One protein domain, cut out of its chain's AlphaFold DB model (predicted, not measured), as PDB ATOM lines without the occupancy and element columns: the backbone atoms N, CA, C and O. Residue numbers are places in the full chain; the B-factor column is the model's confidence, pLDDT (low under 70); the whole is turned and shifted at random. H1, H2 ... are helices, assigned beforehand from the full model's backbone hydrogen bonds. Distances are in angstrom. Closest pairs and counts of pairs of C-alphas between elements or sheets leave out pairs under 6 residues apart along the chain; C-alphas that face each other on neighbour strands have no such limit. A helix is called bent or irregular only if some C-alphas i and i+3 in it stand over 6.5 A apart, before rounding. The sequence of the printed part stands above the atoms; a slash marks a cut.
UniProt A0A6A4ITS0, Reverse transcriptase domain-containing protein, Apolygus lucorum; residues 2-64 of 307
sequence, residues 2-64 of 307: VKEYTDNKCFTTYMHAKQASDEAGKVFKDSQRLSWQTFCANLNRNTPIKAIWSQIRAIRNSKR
ATOM      1  N   VAL A   2      51.717 -19.861   1.354       59.56
ATOM      2  CA  VAL A   2      52.512 -21.122   1.388       59.56
ATOM      3  C   VAL A   2      53.597 -21.079   2.476       59.56
ATOM      4  O   VAL A   2      53.719 -22.025   3.246       59.56
ATOM      5  N   LYS A   3      54.288 -19.938   2.607       61.66
ATOM      6  CA  LYS A   3      55.282 -19.692   3.664       61.66
ATOM      7  C   LYS A   3      54.702 -19.792   5.088       61.66
ATOM      8  O   LYS A   3      55.324 -20.321   5.989       61.66
ATOM      9  N   GLU A   4      53.457 -19.366   5.276       67.44
ATOM     10  CA  GLU A   4      52.793 -19.385   6.587       67.44
ATOM     11  C   GLU A   4      52.453 -20.814   7.039       67.44
ATOM     12  O   GLU A   4      52.605 -21.152   8.210       67.44
ATOM     13  N   TYR A   5      52.061 -21.686   6.103       72.00
ATOM     14  CA  TYR A   5      51.878 -23.110   6.388       72.00
ATOM     15  C   TYR A   5      53.206 -23.833   6.649       72.00
ATOM     16  O   TYR A   5      53.265 -24.705   7.514       72.00
ATOM     17  N   THR A   6      54.278 -23.483   5.926       73.12
ATOM     18  CA  THR A   6      55.599 -24.080   6.182       73.12
ATOM     19  C   THR A   6      56.151 -23.688   7.550       73.12
ATOM     20  O   THR A   6      56.802 -24.518   8.180       73.12
ATOM     21  N   ASP A   7      55.837 -22.475   8.015       74.06
ATOM     22  CA  ASP A   7      56.292 -21.937   9.299       74.06
ATOM     23  C   ASP A   7      55.454 -22.476  10.478       74.06
ATOM     24  O   ASP A   7      55.989 -22.733  11.555       74.06
ATOM     25  N   ASN A   8      54.149 -22.708  10.281       76.62
ATOM     26  CA  ASN A   8      53.259 -23.288  11.289       76.62
ATOM     27  C   ASN A   8      52.318 -24.330  10.667       76.62
ATOM     28  O   ASN A   8      51.268 -23.995  10.114       76.62
ATOM     29  N   LYS A   9      52.662 -25.613  10.810       79.75
ATOM     30  CA  LYS A   9      51.944 -26.754  10.214       79.75
ATOM     31  C   LYS A   9      50.650 -27.142  10.952       79.75
ATOM     32  O   LYS A   9      50.371 -28.325  11.134       79.75
ATOM     33  N   CYS A  10      49.834 -26.197  11.406       82.88
ATOM     34  CA  CYS A  10      48.528 -26.518  11.995       82.88
ATOM     35  C   CYS A  10      47.426 -26.694  10.926       82.88
ATOM     36  O   CYS A  10      47.619 -26.423   9.741       82.88
ATOM     37  N   PHE A  11      46.265 -27.228  11.318       82.75
ATOM     38  CA  PHE A  11      45.178 -27.508  10.370       82.75
ATOM     39  C   PHE A  11      44.534 -26.225   9.821       82.75
ATOM     40  O   PHE A  11      44.131 -26.166   8.663       82.75
ATOM     41  N   THR A  12      44.483 -25.163  10.623       83.19
ATOM     42  CA  THR A  12      43.920 -23.874  10.205       83.19
ATOM     43  C   THR A  12      44.760 -23.215   9.110       83.19
ATOM     44  O   THR A  12      44.210 -22.796   8.092       83.19
ATOM     45  N   THR A  13      46.087 -23.195   9.256       83.75
ATOM     46  CA  THR A  13      47.009 -22.684   8.226       83.75
ATOM     47  C   THR A  13      46.978 -23.545   6.961       83.75
ATOM     48  O   THR A  13      47.021 -23.002   5.858       83.75
ATOM     49  N   TYR A  14      46.809 -24.869   7.090       84.25
ATOM     50  CA  TYR A  14      46.560 -25.757   5.948       84.25
ATOM     51  C   TYR A  14      45.286 -25.376   5.190       84.25
ATOM     52  O   TYR A  14      45.306 -25.253   3.964       84.25
ATOM     53  N   MET A  15      44.183 -25.149   5.907       84.50
ATOM     54  CA  MET A  15      42.917 -24.751   5.295       84.50
ATOM     55  C   MET A  15      43.026 -23.395   4.593       84.50
ATOM     56  O   MET A  15      42.513 -23.263   3.483       84.50
ATOM     57  N   HIS A  16      43.746 -22.427   5.167       85.50
ATOM     58  CA  HIS A  16      44.017 -21.145   4.505       85.50
ATOM     59  C   HIS A  16      44.848 -21.324   3.225       85.50
ATOM     60  O   HIS A  16      44.504 -20.777   2.179       85.50
ATOM     61  N   ALA A  17      45.911 -22.135   3.267       84.50
ATOM     62  CA  ALA A  17      46.730 -22.418   2.088       84.50
ATOM     63  C   ALA A  17      45.925 -23.121   0.980       84.50
ATOM     64  O   ALA A  17      46.076 -22.802  -0.201       84.50
ATOM     65  N   LYS A  18      45.036 -24.047   1.359       83.19
ATOM     66  CA  LYS A  18      44.128 -24.731   0.435       83.19
ATOM     67  C   LYS A  18      43.121 -23.768  -0.194       83.19
ATOM     68  O   LYS A  18      42.984 -23.767  -1.412       83.19
ATOM     69  N   GLN A  19      42.482 -22.919   0.611       84.62
ATOM     70  CA  GLN A  19      41.556 -21.888   0.131       84.62
ATOM     71  C   GLN A  19      42.232 -20.941  -0.864       84.62
ATOM     72  O   GLN A  19      41.695 -20.725  -1.945       84.62
ATOM     73  N   ALA A  20      43.439 -20.465  -0.559       85.12
ATOM     74  CA  ALA A  20      44.206 -19.608  -1.460       85.12
ATOM     75  C   ALA A  20      44.532 -20.288  -2.802       85.12
ATOM     76  O   ALA A  20      44.488 -19.653  -3.856       85.12
ATOM     77  N   SER A  21      44.843 -21.589  -2.777       82.56
ATOM     78  CA  SER A  21      45.073 -22.379  -3.993       82.56
ATOM     79  C   SER A  21      43.794 -22.522  -4.829       82.56
ATOM     80  O   SER A  21      43.809 -22.294  -6.041       82.56
ATOM     81  N   ASP A  22      42.663 -22.812  -4.180       81.69
ATOM     82  CA  ASP A  22      41.356 -22.889  -4.843       81.69
ATOM     83  C   ASP A  22      40.929 -21.525  -5.423       81.69
ATOM     84  O   ASP A  22      40.398 -21.459  -6.533       81.69
ATOM     85  N   GLU A  23      41.194 -20.421  -4.720       84.75
ATOM     86  CA  GLU A  23      40.964 -19.051  -5.200       84.75
ATOM     87  C   GLU A  23      41.810 -18.721  -6.431       84.75
ATOM     88  O   GLU A  23      41.269 -18.246  -7.430       84.75
ATOM     89  N   ALA A  24      43.106 -19.046  -6.419       85.44
ATOM     90  CA  ALA A  24      43.966 -18.882  -7.590       85.44
ATOM     91  C   ALA A  24      43.440 -19.686  -8.795       85.44
ATOM     92  O   ALA A  24      43.391 -19.182  -9.922       85.44
ATOM     93  N   GLY A  25      42.966 -20.914  -8.554       82.44
ATOM     94  CA  GLY A  25      42.325 -21.746  -9.572       82.44
ATOM     95  C   GLY A  25      41.040 -21.134 -10.145       82.44
ATOM     96  O   GLY A  25      40.794 -21.244 -11.351       82.44
ATOM     97  N   LYS A  26      40.229 -20.466  -9.315       83.56
ATOM     98  CA  LYS A  26      39.036 -19.727  -9.764       83.56
ATOM     99  C   LYS A  26      39.409 -18.526 -10.626       83.56
ATOM    100  O   LYS A  26      38.896 -18.421 -11.732       83.56
ATOM    101  N   VAL A  27      40.365 -17.703 -10.188       88.75
ATOM    102  CA  VAL A  27      40.852 -16.544 -10.958       88.75
ATOM    103  C   VAL A  27      41.342 -16.970 -12.346       88.75
ATOM    104  O   VAL A  27      41.019 -16.333 -13.351       88.75
ATOM    105  N   PHE A  28      42.063 -18.089 -12.436       85.19
ATOM    106  CA  PHE A  28      42.495 -18.622 -13.726       85.19
ATOM    107  C   PHE A  28      41.309 -19.019 -14.624       85.19
ATOM    108  O   PHE A  28      41.279 -18.663 -15.799       85.19
ATOM    109  N   LYS A  29      40.283 -19.687 -14.085       83.50
ATOM    110  CA  LYS A  29      39.071 -20.030 -14.853       83.50
ATOM    111  C   LYS A  29      38.271 -18.802 -15.277       83.50
ATOM    112  O   LYS A  29      37.806 -18.740 -16.415       83.50
ATOM    113  N   ASP A  30      38.138 -17.827 -14.389       86.69
ATOM    114  CA  ASP A  30      37.413 -16.590 -14.660       86.69
ATOM    115  C   ASP A  30      38.132 -15.769 -15.733       86.69
ATOM    116  O   ASP A  30      37.487 -15.287 -16.662       86.69
ATOM    117  N   SER A  31      39.468 -15.701 -15.694       89.44
ATOM    118  CA  SER A  31      40.258 -15.058 -16.752       89.44
ATOM    119  C   SER A  31      40.136 -15.774 -18.103       89.44
ATOM    120  O   SER A  31      39.982 -15.109 -19.128       89.44
ATOM    121  N   GLN A  32      40.108 -17.113 -18.135       86.31
ATOM    122  CA  GLN A  32      39.843 -17.867 -19.367       86.31
ATOM    123  C   GLN A  32      38.450 -17.566 -19.930       86.31
ATOM    124  O   GLN A  32      38.298 -17.329 -21.131       86.31
ATOM    125  N   ARG A  33      37.432 -17.537 -19.063       87.44
ATOM    126  CA  ARG A  33      36.056 -17.203 -19.446       87.44
ATOM    127  C   ARG A  33      35.955 -15.775 -19.977       87.44
ATOM    128  O   ARG A  33      35.333 -15.569 -21.018       87.44
ATOM    129  N   LEU A  34      36.566 -14.813 -19.291       91.88
ATOM    130  CA  LEU A  34      36.572 -13.410 -19.695       91.88
ATOM    131  C   LEU A  34      37.302 -13.223 -21.027       91.88
ATOM    132  O   LEU A  34      36.808 -12.512 -21.896       91.88
ATOM    133  N   SER A  35      38.433 -13.906 -21.219       89.56
ATOM    134  CA  SER A  35      39.161 -13.927 -22.491       89.56
ATOM    135  C   SER A  35      38.273 -14.433 -23.632       89.56
ATOM    136  O   SER A  35      38.181 -13.789 -24.678       89.56
ATOM    137  N   TRP A  36      37.523 -15.519 -23.410       87.12
ATOM    138  CA  TRP A  36      36.570 -16.035 -24.395       87.12
ATOM    139  C   TRP A  36      35.418 -15.063 -24.686       87.12
ATOM    140  O   TRP A  36      35.089 -14.822 -25.846       87.12
ATOM    141  N   GLN A  37      34.818 -14.470 -23.652       92.06
ATOM    142  CA  GLN A  37      33.757 -13.469 -23.813       92.06
ATOM    143  C   GLN A  37      34.256 -12.241 -24.577       92.06
ATOM    144  O   GLN A  37      33.583 -11.775 -25.491       92.06
ATOM    145  N   THR A  38      35.455 -11.767 -24.244       92.12
ATOM    146  CA  THR A  38      36.112 -10.637 -24.909       92.12
ATOM    147  C   THR A  38      36.395 -10.961 -26.369       92.12
ATOM    148  O   THR A  38      36.128 -10.135 -27.238       92.12
ATOM    149  N   PHE A  39      36.889 -12.166 -26.667       89.50
ATOM    150  CA  PHE A  39      37.079 -12.620 -28.041       89.50
ATOM    151  C   PHE A  39      35.760 -12.583 -28.820       89.50
ATOM    152  O   PHE A  39      35.700 -11.944 -29.866       89.50
ATOM    153  N   CYS A  40      34.698 -13.193 -28.283       89.31
ATOM    154  CA  CYS A  40      33.380 -13.227 -28.919       89.31
ATOM    155  C   CYS A  40      32.777 -11.831 -29.126       89.31
ATOM    156  O   CYS A  40      32.234 -11.563 -30.193       89.31
ATOM    157  N   ALA A  41      32.887 -10.941 -28.137       92.19
ATOM    158  CA  ALA A  41      32.355  -9.581 -28.211       92.19
ATOM    159  C   ALA A  41      33.073  -8.714 -29.260       92.19
ATOM    160  O   ALA A  41      32.466  -7.816 -29.833       92.19
ATOM    161  N   ASN A  42      34.352  -8.993 -29.530       92.19
ATOM    162  CA  ASN A  42      35.163  -8.249 -30.495       92.19
ATOM    163  C   ASN A  42      35.203  -8.888 -31.895       92.19
ATOM    164  O   ASN A  42      35.899  -8.372 -32.778       92.19
ATOM    165  N   LEU A  43      34.477  -9.990 -32.127       91.50
ATOM    166  CA  LEU A  43      34.355 -10.597 -33.454       91.50
ATOM    167  C   LEU A  43      33.685  -9.616 -34.422       91.50
ATOM    168  O   LEU A  43      32.555  -9.184 -34.214       91.50
ATOM    169  N   ASN A  44      34.377  -9.279 -35.508       90.94
ATOM    170  CA  ASN A  44      33.869  -8.384 -36.543       90.94
ATOM    171  C   ASN A  44      34.398  -8.782 -37.933       90.94
ATOM    172  O   ASN A  44      35.219  -9.688 -38.071       90.94
ATOM    173  N   ARG A  45      33.941  -8.090 -38.985       89.62
ATOM    174  CA  ARG A  45      34.306  -8.393 -40.385       89.62
ATOM    175  C   ARG A  45      35.809  -8.314 -40.688       89.62
ATOM    176  O   ARG A  45      36.257  -8.918 -41.654       89.62
ATOM    177  N   ASN A  46      36.575  -7.580 -39.878       91.44
ATOM    178  CA  ASN A  46      38.021  -7.426 -40.035       91.44
ATOM    179  C   ASN A  46      38.808  -8.467 -39.219       91.44
ATOM    180  O   ASN A  46      40.037  -8.481 -39.279       91.44
ATOM    181  N   THR A  47      38.145  -9.333 -38.440       89.56
ATOM    182  CA  THR A  47      38.829 -10.383 -37.681       89.56
ATOM    183  C   THR A  47      39.466 -11.394 -38.646       89.56
ATOM    184  O   THR A  47      38.757 -12.003 -39.451       89.56
ATOM    185  N   PRO A  48      40.789 -11.645 -38.563       92.69
ATOM    186  CA  PRO A  48      41.456 -12.580 -39.462       92.69
ATOM    187  C   PRO A  48      40.858 -13.987 -39.377       92.69
ATOM    188  O   PRO A  48      40.786 -14.582 -38.297       92.69
ATOM    189  N   ILE A  49      40.528 -14.576 -40.529       90.00
ATOM    190  CA  ILE A  49      39.895 -15.901 -40.600       90.00
ATOM    191  C   ILE A  49      40.741 -16.992 -39.919       90.00
ATOM    192  O   ILE A  49      40.210 -17.918 -39.312       90.00
ATOM    193  N   LYS A  50      42.075 -16.852 -39.939       91.19
ATOM    194  CA  LYS A  50      43.017 -17.754 -39.259       91.19
ATOM    195  C   LYS A  50      42.827 -17.756 -37.738       91.19
ATOM    196  O   LYS A  50      42.915 -18.821 -37.131       91.19
ATOM    197  N   ALA A  51      42.552 -16.597 -37.135       86.50
ATOM    198  CA  ALA A  51      42.299 -16.478 -35.700       86.50
ATOM    199  C   ALA A  51      40.972 -17.156 -35.326       86.50
ATOM    200  O   ALA A  51      40.934 -17.954 -34.390       86.50
ATOM    201  N   ILE A  52      39.927 -16.936 -36.132       87.75
ATOM    202  CA  ILE A  52      38.624 -17.605 -35.983       87.75
ATOM    203  C   ILE A  52      38.798 -19.128 -36.067       87.75
ATOM    204  O   ILE A  52      38.407 -19.852 -35.153       87.75
ATOM    205  N   TRP A  53      39.469 -19.631 -37.107       87.56
ATOM    206  CA  TRP A  53      39.717 -21.066 -37.276       87.56
ATOM    207  C   TRP A  53      40.630 -21.671 -36.209       87.56
ATOM    208  O   TRP A  53      40.528 -22.865 -35.929       87.56
ATOM    209  N   SER A  54      41.540 -20.896 -35.617       86.94
ATOM    210  CA  SER A  54      42.338 -21.349 -34.473       86.94
ATOM    211  C   SER A  54      41.440 -21.637 -33.271       86.94
ATOM    212  O   SER A  54      41.511 -22.725 -32.702       86.94
ATOM    213  N   GLN A  55      40.534 -20.707 -32.952       85.69
ATOM    214  CA  GLN A  55      39.592 -20.875 -31.847       85.69
ATOM    215  C   GLN A  55      38.568 -21.979 -32.119       85.69
ATOM    216  O   GLN A  55      38.336 -22.834 -31.266       85.69
ATOM    217  N   ILE A  56      38.020 -22.046 -33.337       84.12
ATOM    218  CA  ILE A  56      37.116 -23.133 -33.733       84.12
ATOM    219  C   ILE A  56      37.815 -24.485 -33.595       84.12
ATOM    220  O   ILE A  56      37.218 -25.414 -33.065       84.12
ATOM    221  N   ARG A  57      39.078 -24.625 -34.021       83.56
ATOM    222  CA  ARG A  57      39.817 -25.894 -33.889       83.56
ATOM    223  C   ARG A  57      40.055 -26.292 -32.438       83.56
ATOM    224  O   ARG A  57      39.931 -27.478 -32.137       83.56
ATOM    225  N   ALA A  58      40.334 -25.332 -31.558       79.19
ATOM    226  CA  ALA A  58      40.443 -25.588 -30.123       79.19
ATOM    227  C   ALA A  58      39.126 -26.138 -29.535       79.19
ATOM    228  O   ALA A  58      39.149 -26.999 -28.659       79.19
ATOM    229  N   ILE A  59      37.975 -25.711 -30.068       77.44
ATOM    230  CA  ILE A  59      36.642 -26.127 -29.600       77.44
ATOM    231  C   ILE A  59      36.130 -27.388 -30.310       77.44
ATOM    232  O   ILE A  59      35.423 -28.185 -29.693       77.44
ATOM    233  N   ARG A  60      36.485 -27.612 -31.582       67.94
ATOM    234  CA  ARG A  60      35.886 -28.631 -32.470       67.94
ATOM    235  C   ARG A  60      35.937 -30.053 -31.908       67.94
ATOM    236  O   ARG A  60      35.059 -30.851 -32.205       67.94
ATOM    237  N   ASN A  61      36.933 -30.362 -31.080       61.16
ATOM    238  CA  ASN A  61      37.100 -31.681 -30.467       61.16
ATOM    239  C   ASN A  61      36.711 -31.727 -28.977       61.16
ATOM    240  O   ASN A  61      36.889 -32.762 -28.342       61.16
ATOM    241  N   SER A  62      36.203 -30.627 -28.415       63.94
ATOM    242  CA  SER A  62      35.945 -30.500 -26.972       63.94
ATOM    243  C   SER A  62      34.723 -31.287 -26.492       63.94
ATOM    244  O   SER A  62      34.673 -31.686 -25.331       63.94
ATOM    245  N   LYS A  63      33.748 -31.549 -27.372       59.00
ATOM    246  CA  LYS A  63      32.553 -32.338 -27.056       59.00
ATOM    247  C   LYS A  63      32.270 -33.320 -28.184       59.00
ATOM    248  O   LYS A  63      31.850 -32.926 -29.267       59.00
ATOM    249  N   ARG A  64      32.488 -34.609 -27.925       61.00
ATOM    250  CA  ARG A  64      31.910 -35.676 -28.748       61.00
ATOM    251  C   ARG A  64      30.523 -35.968 -28.175       61.00
ATOM    252  O   ARG A  64      30.445 -36.155 -26.959       61.00
TER     253      ARG A  64
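This is residues 2 to 64 of the 307 residues of the protein "Reverse transcriptase domain-containing protein" of Apolygus lucorum (UniProt A0A6A4ITS0). One long, straight helix, H2, makes the long axis of the model, with the short helix H1 folded back beside its first end as a small helical hairpin. At the other end of H2 a loop of residues 42 to 48 turns the backbone round into a third helix, H3, which is an arm off to one side that touches neither of the other two; its residues 49 to 51 and 56 to 60 stick out free. The printed part has 63 residues with three named helices, in the order H1, H2, H3, and no named strand; the class is all helix. The whole is extended, with a radius of gyration of the C-alphas of 19.3 A, and the C-alphas span 56 by 27 by 14 A along their three main axes.

The printed part begins with H1, residues 2 to 7, from Val 2 to Asp 7. Its first C-alpha, that of Val 2, is at (52.512, -21.122, 1.388). Residues 8 to 10 follow, a tight link of 3 residues. H2 then takes residues 11 to 41, from Phe 11 to Ala 41. It is the longest helix, with 31 residues and 44.4 A from first to last C-alpha. C-alpha 11 is at (45.178, -27.508, 10.370) and C-alpha 41 at (32.355, -9.581, -28.211), and the run in z from positive to strongly negative values shows the course of this helix. Residues 42 to 48 are the link to H3, which is short but not tight, with 7 residues. H3 holds residues 49 to 60, from Ile 49 to Arg 60, and is 15.6 A from first to last C-alpha. Its last C-alpha, that of Arg 60, is at (35.886, -28.631, -32.470). Residues 61 to 64 follow it to the end of the printed part.

H1 and H2 touch, with 5 pairs of C-alphas within 8 A. Their closest C-alphas are those of Tyr 5 and Thr 13, 5.2 A apart. H2 touches H1 with residues 13 to 17 alone. The lines of the two helices stand at a shallow tilt of 6 degrees and run opposite ways, and the two form a helical hairpin. Their centres are 20.6 A apart. Residues 22 to 35, which belong to H2, stand free. H2 and H3 follow each other in the chain but are apart, with no C-alpha of the one within 8 A of the other. H1 and H3 are apart too, and H3 touches no helix. In H1, H2 and H3 every pair of backbone O of residue i and N of residue i+4 is within hydrogen-bond range. No helix is bent or irregular.

The two C-alphas farthest apart are those of Cys 10 and Arg 45, 57.2 A. The first and last printed C-alphas, those of Val 2 and Arg 64, are 39.3 A apart. The outline is a rod. Besides the free stretch within H2, residues 7 to 12 stand free, and so do residues 44 to 51, of which 49 to 51 belong to H3, and residues 56 to 64, of which 56 to 60 belong to H3. The printed part has no cut, and no link is long. In the full chain of 307 residues the printed part begins at residue 2 and ends at residue 64. The mean pLDDT of the printed part is 82.7; H2 has a mean of 86, H3 of 84 and H1 of 68. Confidence is low, under 70, in 8 residues, namely residues 2 to 4 and residues 60 to 64.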